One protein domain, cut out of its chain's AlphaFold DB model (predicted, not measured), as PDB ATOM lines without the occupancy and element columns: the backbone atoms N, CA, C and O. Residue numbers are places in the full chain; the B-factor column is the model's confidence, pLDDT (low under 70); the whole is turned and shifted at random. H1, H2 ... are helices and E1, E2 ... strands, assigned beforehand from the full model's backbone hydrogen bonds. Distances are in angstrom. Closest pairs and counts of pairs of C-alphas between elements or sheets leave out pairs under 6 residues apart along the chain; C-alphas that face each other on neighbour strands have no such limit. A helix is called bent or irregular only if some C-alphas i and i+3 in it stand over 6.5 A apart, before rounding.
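What this domain is: This is residues 2 to 57 of the 57 residues of an uncharacterized protein of Bacillus cereus VD107 (UniProt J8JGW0). Little regular structure is here: a two-strand antiparallel sheet, E1 beside E2, with one short helix, H1, towards one end of the model, and a long tail, residues 37 to 57, that runs out to the other end and makes much of the length. The printed part has 56 residues, with E1, H1 and E2 in that order; the named elements hold only 19 of them, class mixed. The whole is loose, radius of gyration of the C-alphas 12.9 A, spanning 39 by 18 by 17 A.

How they stand to each other: Look first at E1, residues 6 to 10, and E2, residues 32 to 36, antiparallel at 142 degrees. C-alphas 8 and 34 face each other at 4.7 A; N 7 and O 35 are within hydrogen-bond range at 2.8 A. A tight link leads from E1 to H1, residues 13 to 21, and a short link from H1 to E2. H1 is only just irregular, C-alphas 14 and 17 being 6.9 A apart; 3 of its 5 O i to N i+4 pairs are within range.

Where its parts are: Find C-alpha 6 at (81.059, -3.934, 0.674); E1 runs 13.1 A from there. H1 covers 13.5 A. E2 covers 13.1 A, ending at C-alpha 36, (80.406, -0.972, 3.842).

The domain as a whole: The C-alphas farthest apart, Arg 28 and Tyr 54, are 40.4 A apart. The printed part has no cut. Mean pLDDT of the printed part is 80.2; 12 residues are under 70, among them 49 to 53.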
ATOM      1  N   ILE A   2      74.634   0.300  -7.550       63.38
ATOM      2  CA  ILE A   2      75.814  -0.225  -6.834       63.38
ATOM      3  C   ILE A   2      75.454  -1.641  -6.374       63.38
ATOM      4  O   ILE A   2      74.501  -1.797  -5.621       63.38
ATOM      5  N   ILE A   3      76.165  -2.662  -6.861       65.62
ATOM      6  CA  ILE A   3      75.927  -4.060  -6.444       65.62
ATOM      7  C   ILE A   3      76.738  -4.377  -5.190       65.62
ATOM      8  O   ILE A   3      76.322  -5.136  -4.323       65.62
ATOM      9  N   SER A   4      77.946  -3.823  -5.127       66.31
ATOM     10  CA  SER A   4      78.873  -4.077  -4.033       66.31
ATOM     11  C   SER A   4      78.607  -3.104  -2.896       66.31
ATOM     12  O   SER A   4      79.078  -1.973  -2.887       66.31
ATOM     13  N   GLU A   5      77.834  -3.566  -1.919       76.31
ATOM     14  CA  GLU A   5      77.607  -2.852  -0.658       76.31
ATOM     15  C   GLU A   5      78.861  -2.843   0.227       76.31
ATOM     16  O   GLU A   5      78.957  -2.054   1.165       76.31
ATOM     17  N   ILE A   6      79.832  -3.707  -0.082       83.56
ATOM     18  CA  ILE A   6      81.059  -3.934   0.674       83.56
ATOM     19  C   ILE A   6      82.267  -3.750  -0.251       83.56
ATOM     20  O   ILE A   6      82.301  -4.284  -1.359       83.56
ATOM     21  N   VAL A   7      83.269  -3.014   0.221       85.56
ATOM     22  CA  VAL A   7      84.539  -2.745  -0.459       85.56
ATOM     23  C   VAL A   7      85.721  -3.155   0.401       85.56
ATOM     24  O   VAL A   7      85.658  -3.096   1.627       85.56
ATOM     25  N   LYS A   8      86.836  -3.493  -0.241       86.19
ATOM     26  CA  LYS A   8      88.100  -3.715   0.457       86.19
ATOM     27  C   LYS A   8      88.815  -2.393   0.680       86.19
ATOM     28  O   LYS A   8      89.089  -1.648  -0.260       86.19
ATOM     29  N   VAL A   9      89.109  -2.097   1.937       85.69
ATOM     30  CA  VAL A   9      89.870  -0.921   2.358       85.69
ATOM     31  C   VAL A   9      91.102  -1.399   3.103       85.69
ATOM     32  O   VAL A   9      91.047  -2.367   3.846       85.69
ATOM     33  N   LYS A  10      92.227  -0.710   2.936       88.50
ATOM     34  CA  LYS A  10      93.450  -0.990   3.693       88.50
ATOM     35  C   LYS A  10      93.450  -0.222   5.011       88.50
ATOM     36  O   LYS A  10      93.177   0.984   5.022       88.50
ATOM     37  N   TRP A  11      93.789  -0.874   6.118       89.12
ATOM     38  CA  TRP A  11      93.980  -0.197   7.399       89.12
ATOM     39  C   TRP A  11      95.157   0.777   7.320       89.12
ATOM     40  O   TRP A  11      96.284   0.402   7.003       89.12
ATOM     41  N   ASN A  12      94.897   2.031   7.660       86.38
ATOM     42  CA  ASN A  12      95.864   3.117   7.736       86.38
ATOM     43  C   ASN A  12      95.704   3.828   9.081       86.38
ATOM     44  O   ASN A  12      94.603   3.908   9.618       86.38
ATOM     45  N   ALA A  13      96.769   4.433   9.609       86.06
ATOM     46  CA  ALA A  13      96.705   5.116  10.907       86.06
ATOM     47  C   ALA A  13      95.603   6.198  10.964       86.06
ATOM     48  O   ALA A  13      94.940   6.360  11.984       86.06
ATOM     49  N   ARG A  14      95.352   6.885   9.838       85.12
ATOM     50  CA  ARG A  14      94.300   7.908   9.710       85.12
ATOM     51  C   ARG A  14      92.884   7.327   9.716       85.12
ATOM     52  O   ARG A  14      91.983   7.951  10.263       85.12
ATOM     53  N   ASN A  15      92.669   6.180   9.071       85.88
ATOM     54  CA  ASN A  15      91.329   5.607   8.930       85.88
ATOM     55  C   ASN A  15      90.978   4.646  10.076       85.88
ATOM     56  O   ASN A  15      89.798   4.439  10.344       85.88
ATOM     57  N   LYS A  16      91.995   4.144  10.790       88.00
ATOM     58  CA  LYS A  16      91.861   3.190  11.884       88.00
ATOM     59  C   LYS A  16      90.811   3.628  12.902       88.00
ATOM     60  O   LYS A  16      89.827   2.926  13.100       88.00
ATOM     61  N   LYS A  17      90.987   4.827  13.463       89.50
ATOM     62  CA  LYS A  17      90.116   5.352  14.520       89.50
ATOM     63  C   LYS A  17      88.650   5.417  14.083       89.50
ATOM     64  O   LYS A  17      87.786   4.914  14.784       89.50
ATOM     65  N   ARG A  18      88.390   5.940  12.879       89.12
ATOM     66  CA  ARG A  18      87.035   6.047  12.315       89.12
ATOM     67  C   ARG A  18      86.355   4.685  12.212       89.12
ATOM     68  O   ARG A  18      85.184   4.558  12.544       89.12
ATOM     69  N   TYR A  19      87.064   3.684  11.700       88.69
ATOM     70  CA  TYR A  19      86.485   2.359  11.520       88.69
ATOM     71  C   TYR A  19      86.323   1.625  12.857       88.69
ATOM     72  O   TYR A  19      85.306   0.969  13.043       88.69
ATOM     73  N   GLU A  20      87.228   1.805  13.820       90.19
ATOM     74  CA  GLU A  20      87.018   1.319  15.193       90.19
ATOM     75  C   GLU A  20      85.785   1.966  15.853       90.19
ATOM     76  O   GLU A  20      84.988   1.258  16.463       90.19
ATOM     77  N   GLU A  21      85.565   3.274  15.669       90.56
ATOM     78  CA  GLU A  21      84.370   3.990  16.160       90.56
ATOM     79  C   GLU A  21      83.068   3.497  15.507       90.56
ATOM     80  O   GLU A  21      82.013   3.511  16.132       90.56
ATOM     81  N   LEU A  22      83.145   3.017  14.264       88.88
ATOM     82  CA  LEU A  22      82.035   2.371  13.554       88.88
ATOM     83  C   LEU A  22      81.826   0.900  13.968       88.88
ATOM     84  O   LEU A  22      80.894   0.261  13.482       88.88
ATOM     85  N   GLY A  23      82.685   0.350  14.834       90.38
ATOM     86  CA  GLY A  23      82.607  -1.028  15.324       90.38
ATOM     87  C   GLY A  23      83.401  -2.056  14.511       90.38
ATOM     88  O   GLY A  23      83.257  -3.257  14.739       90.38
ATOM     89  N   TYR A  24      84.250  -1.626  13.572       89.62
ATOM     90  CA  TYR A  24      85.141  -2.538  12.852       89.62
ATOM     91  C   TYR A  24      86.322  -2.948  13.726       89.62
ATOM     92  O   TYR A  24      86.971  -2.129  14.377       89.62
ATOM     93  N   ARG A  25      86.649  -4.240  13.689       90.25
ATOM     94  CA  ARG A  25      87.760  -4.791  14.457       90.25
ATOM     95  C   ARG A  25      89.077  -4.521  13.739       90.25
ATOM     96  O   ARG A  25      89.355  -5.122  12.704       90.25
ATOM     97  N   PHE A  26      89.888  -3.635  14.308       89.56
ATOM     98  CA  PHE A  26      91.240  -3.395  13.822       89.56
ATOM     99  C   PHE A  26      92.082  -4.673  13.922       89.56
ATOM    100  O   PHE A  26      92.213  -5.258  14.998       89.56
ATOM    101  N   THR A  27      92.659  -5.088  12.796       88.56
ATOM    102  CA  THR A  27      93.572  -6.232  12.724       88.56
ATOM    103  C   THR A  27      95.016  -5.744  12.750       88.56
ATOM    104  O   THR A  27      95.665  -5.751  13.797       88.56
ATOM    105  N   ARG A  28      95.524  -5.261  11.614       89.19
ATOM    106  CA  ARG A  28      96.881  -4.735  11.445       89.19
ATOM    107  C   ARG A  28      96.906  -3.612  10.420       89.19
ATOM    108  O   ARG A  28      96.167  -3.628   9.442       89.19
ATOM    109  N   ILE A  29      97.795  -2.638  10.626       89.38
ATOM    110  CA  ILE A  29      98.038  -1.587   9.630       89.38
ATOM    111  C   ILE A  29      98.597  -2.240   8.367       89.38
ATOM    112  O   ILE A  29      99.539  -3.025   8.432       89.38
ATOM    113  N   GLY A  30      98.014  -1.888   7.226       85.62
ATOM    114  CA  GLY A  30      98.374  -2.437   5.930       85.62
ATOM    115  C   GLY A  30      97.610  -3.698   5.527       85.62
ATOM    116  O   GLY A  30      97.801  -4.161   4.408       85.62
ATOM    117  N   GLU A  31      96.731  -4.222   6.377       89.19
ATOM    118  CA  GLU A  31      95.834  -5.316   6.006       89.19
ATOM    119  C   GLU A  31      94.564  -4.773   5.338       89.19
ATOM    120  O   GLU A  31      94.097  -3.677   5.668       89.19
ATOM    121  N   GLU A  32      94.029  -5.518   4.374       88.75
ATOM    122  CA  GLU A  32      92.777  -5.194   3.695       88.75
ATOM    123  C   GLU A  32      91.596  -5.812   4.441       88.75
ATOM    124  O   GLU A  32      91.631  -6.979   4.821       88.75
ATOM    125  N   PHE A  33      90.540  -5.034   4.636       88.56
ATOM    126  CA  PHE A  33      89.332  -5.450   5.334       88.56
ATOM    127  C   PHE A  33      88.089  -4.968   4.598       88.56
ATOM    128  O   PHE A  33      88.120  -3.999   3.837       88.56
ATOM    129  N   ASP A  34      86.992  -5.673   4.835       88.25
ATOM    130  CA  ASP A  34      85.720  -5.452   4.174       88.25
ATOM    131  C   ASP A  34      84.909  -4.373   4.918       88.25
ATOM    132  O   ASP A  34      84.578  -4.498   6.098       88.25
ATOM    133  N   VAL A  35      84.604  -3.283   4.217       86.50
ATOM    134  CA  VAL A  35      83.934  -2.082   4.734       86.50
ATOM    135  C   VAL A  35      82.691  -1.803   3.920       86.50
ATOM    136  O   VAL A  35      82.719  -1.902   2.699       86.50
ATOM    137  N   LYS A  36      81.605  -1.388   4.570       86.06
ATOM    138  CA  LYS A  36      80.406  -0.972   3.842       86.06
ATOM    139  C   LYS A  36      80.653   0.330   3.084       86.06
ATOM    140  O   LYS A  36      81.219   1.267   3.645       86.06
ATOM    141  N   VAL A  37      80.170   0.427   1.848       81.75
ATOM    142  CA  VAL A  37      80.285   1.647   1.026       81.75
ATOM    143  C   VAL A  37      79.692   2.859   1.747       81.75
ATOM    144  O   VAL A  37      80.248   3.949   1.680       81.75
ATOM    145  N   GLU A  38      78.631   2.663   2.525       82.44
ATOM    146  CA  GLU A  38      77.983   3.706   3.331       82.44
ATOM    147  C   GLU A  38      78.895   4.303   4.414       82.44
ATOM    148  O   GLU A  38      78.743   5.456   4.818       82.44
ATOM    149  N   HIS A  39      79.868   3.528   4.892       84.31
ATOM    150  CA  HIS A  39      80.798   3.931   5.942       84.31
ATOM    151  C   HIS A  39      82.058   4.625   5.399       84.31
ATOM    152  O   HIS A  39      82.803   5.252   6.171       84.31
ATOM    153  N   LEU A  40      82.285   4.566   4.080       81.06
ATOM    154  CA  LEU A  40      83.381   5.262   3.409       81.06
ATOM    155  C   LEU A  40      83.297   6.772   3.654       81.06
ATOM    156  O   LEU A  40      82.235   7.396   3.637       81.06
ATOM    157  N   SER A  41      84.445   7.390   3.912       75.31
ATOM    158  CA  SER A  41      84.529   8.845   4.036       75.31
ATOM    159  C   SER A  41      84.359   9.517   2.672       75.31
ATOM    160  O   SER A  41      84.877   9.019   1.675       75.31
ATOM    161  N   ARG A  42      83.734  10.701   2.627       67.75
ATOM    162  CA  ARG A  42      83.743  11.563   1.432       67.75
ATOM    163  C   ARG A  42      85.195  11.952   1.114       67.75
ATOM    164  O   ARG A  42      85.741  12.843   1.755       67.75
ATOM    165  N   GLY A  43      85.839  11.222   0.206       67.25
ATOM    166  CA  GLY A  43      87.262  11.367  -0.130       67.25
ATOM    167  C   GLY A  43      88.083  10.075  -0.071       67.25
ATOM    168  O   GLY A  43      89.246  10.088  -0.463       67.25
ATOM    169  N   SER A  44      87.523   8.951   0.390       72.25
ATOM    170  CA  SER A  44      88.191   7.652   0.241       72.25
ATOM    171  C   SER A  44      88.029   7.121  -1.178       72.25
ATOM    172  O   SER A  44      86.927   7.131  -1.722       72.25
ATOM    173  N   ILE A  45      89.122   6.609  -1.739       70.06
ATOM    174  CA  ILE A  45      89.137   5.930  -3.033       70.06
ATOM    175  C   ILE A  45      88.951   4.437  -2.754       70.06
ATOM    176  O   ILE A  45      89.805   3.822  -2.118       70.06
ATOM    177  N   ALA A  46      87.826   3.875  -3.191       71.00
ATOM    178  CA  ALA A  46      87.537   2.449  -3.094       71.00
ATOM    179  C   ALA A  46      87.013   1.945  -4.439       71.00
ATOM    180  O   ALA A  46      86.228   2.626  -5.101       71.00
ATOM    181  N   ILE A  47      87.459   0.756  -4.842       70.94
ATOM    182  CA  ILE A  47      86.983   0.108  -6.064       70.94
ATOM    183  C   ILE A  47      85.656  -0.573  -5.730       70.94
ATOM    184  O   ILE A  47      85.620  -1.499  -4.922       70.94
ATOM    185  N   VAL A  48      84.573  -0.092  -6.339       73.25
ATOM    186  CA  VAL A  48      83.231  -0.677  -6.242       73.25
ATOM    187  C   VAL A  48      82.860  -1.339  -7.564       73.25
ATOM    188  O   VAL A  48      83.070  -0.778  -8.635       73.25
ATOM    189  N   ASN A  49      82.254  -2.518  -7.479       68.06
ATOM    190  CA  ASN A  49      81.483  -3.097  -8.570       68.06
ATOM    191  C   ASN A  49      80.111  -2.422  -8.655       68.06
ATOM    192  O   ASN A  49      79.264  -2.537  -7.755       68.06
ATOM    193  N   VAL A  50      79.899  -1.736  -9.768       68.19
ATOM    194  CA  VAL A  50      78.629  -1.130 -10.153       68.19
ATOM    195  C   VAL A  50      78.072  -1.883 -11.353       68.19
ATOM    196  O   VAL A  50      78.831  -2.288 -12.224       68.19
ATOM    197  N   ARG A  51      76.751  -2.065 -11.397       65.50
ATOM    198  CA  ARG A  51      76.044  -2.513 -12.602       65.50
ATOM    199  C   ARG A  51      75.318  -1.333 -13.204       65.50
ATOM    200  O   ARG A  51      74.509  -0.698 -12.515       65.50
ATOM    201  N   CYS A  52      75.526  -1.072 -14.485       68.81
ATOM    202  CA  CYS A  52      74.614  -0.212 -15.220       68.81
ATOM    203  C   CYS A  52      73.298  -0.972 -15.470       68.81
ATOM    204  O   CYS A  52      73.289  -2.009 -16.129       68.81
ATOM    205  N   GLU A  53      72.168  -0.461 -14.977       67.19
ATOM    206  CA  GLU A  53      70.841  -1.066 -15.218       67.19
ATOM    207  C   GLU A  53      70.331  -0.813 -16.642       67.19
ATOM    208  O   GLU A  53      69.517  -1.571 -17.153       67.19
ATOM    209  N   TYR A  54      70.851   0.223 -17.302       70.25
ATOM    210  CA  TYR A  54      70.526   0.554 -18.688       70.25
ATOM    211  C   TYR A  54      71.320  -0.290 -19.700       70.25
ATOM    212  O   TYR A  54      70.841  -0.598 -20.785       70.25
ATOM    213  N   CYS A  55      72.544  -0.670 -19.337       75.19
ATOM    214  CA  CYS A  55      73.513  -1.299 -20.227       75.19
ATOM    215  C   CYS A  55      73.689  -2.801 -19.949       75.19
ATOM    216  O   CYS A  55      74.201  -3.530 -20.794       75.19
ATOM    217  N   GLY A  56      73.353  -3.261 -18.737       60.81
ATOM    218  CA  GLY A  56      73.592  -4.628 -18.267       60.81
ATOM    219  C   GLY A  56      75.060  -4.989 -17.993       60.81
ATOM    220  O   GLY A  56      75.282  -6.008 -17.333       60.81
ATOM    221  N   ASN A  57      76.009  -4.160 -18.453       50.75
ATOM    222  CA  ASN A  57      77.458  -4.204 -18.208       50.75
ATOM    223  C   ASN A  57      77.878  -3.198 -17.134       50.75
ATOM    224  O   ASN A  57      77.394  -2.043 -17.182       50.75
TER     225      ASN A  57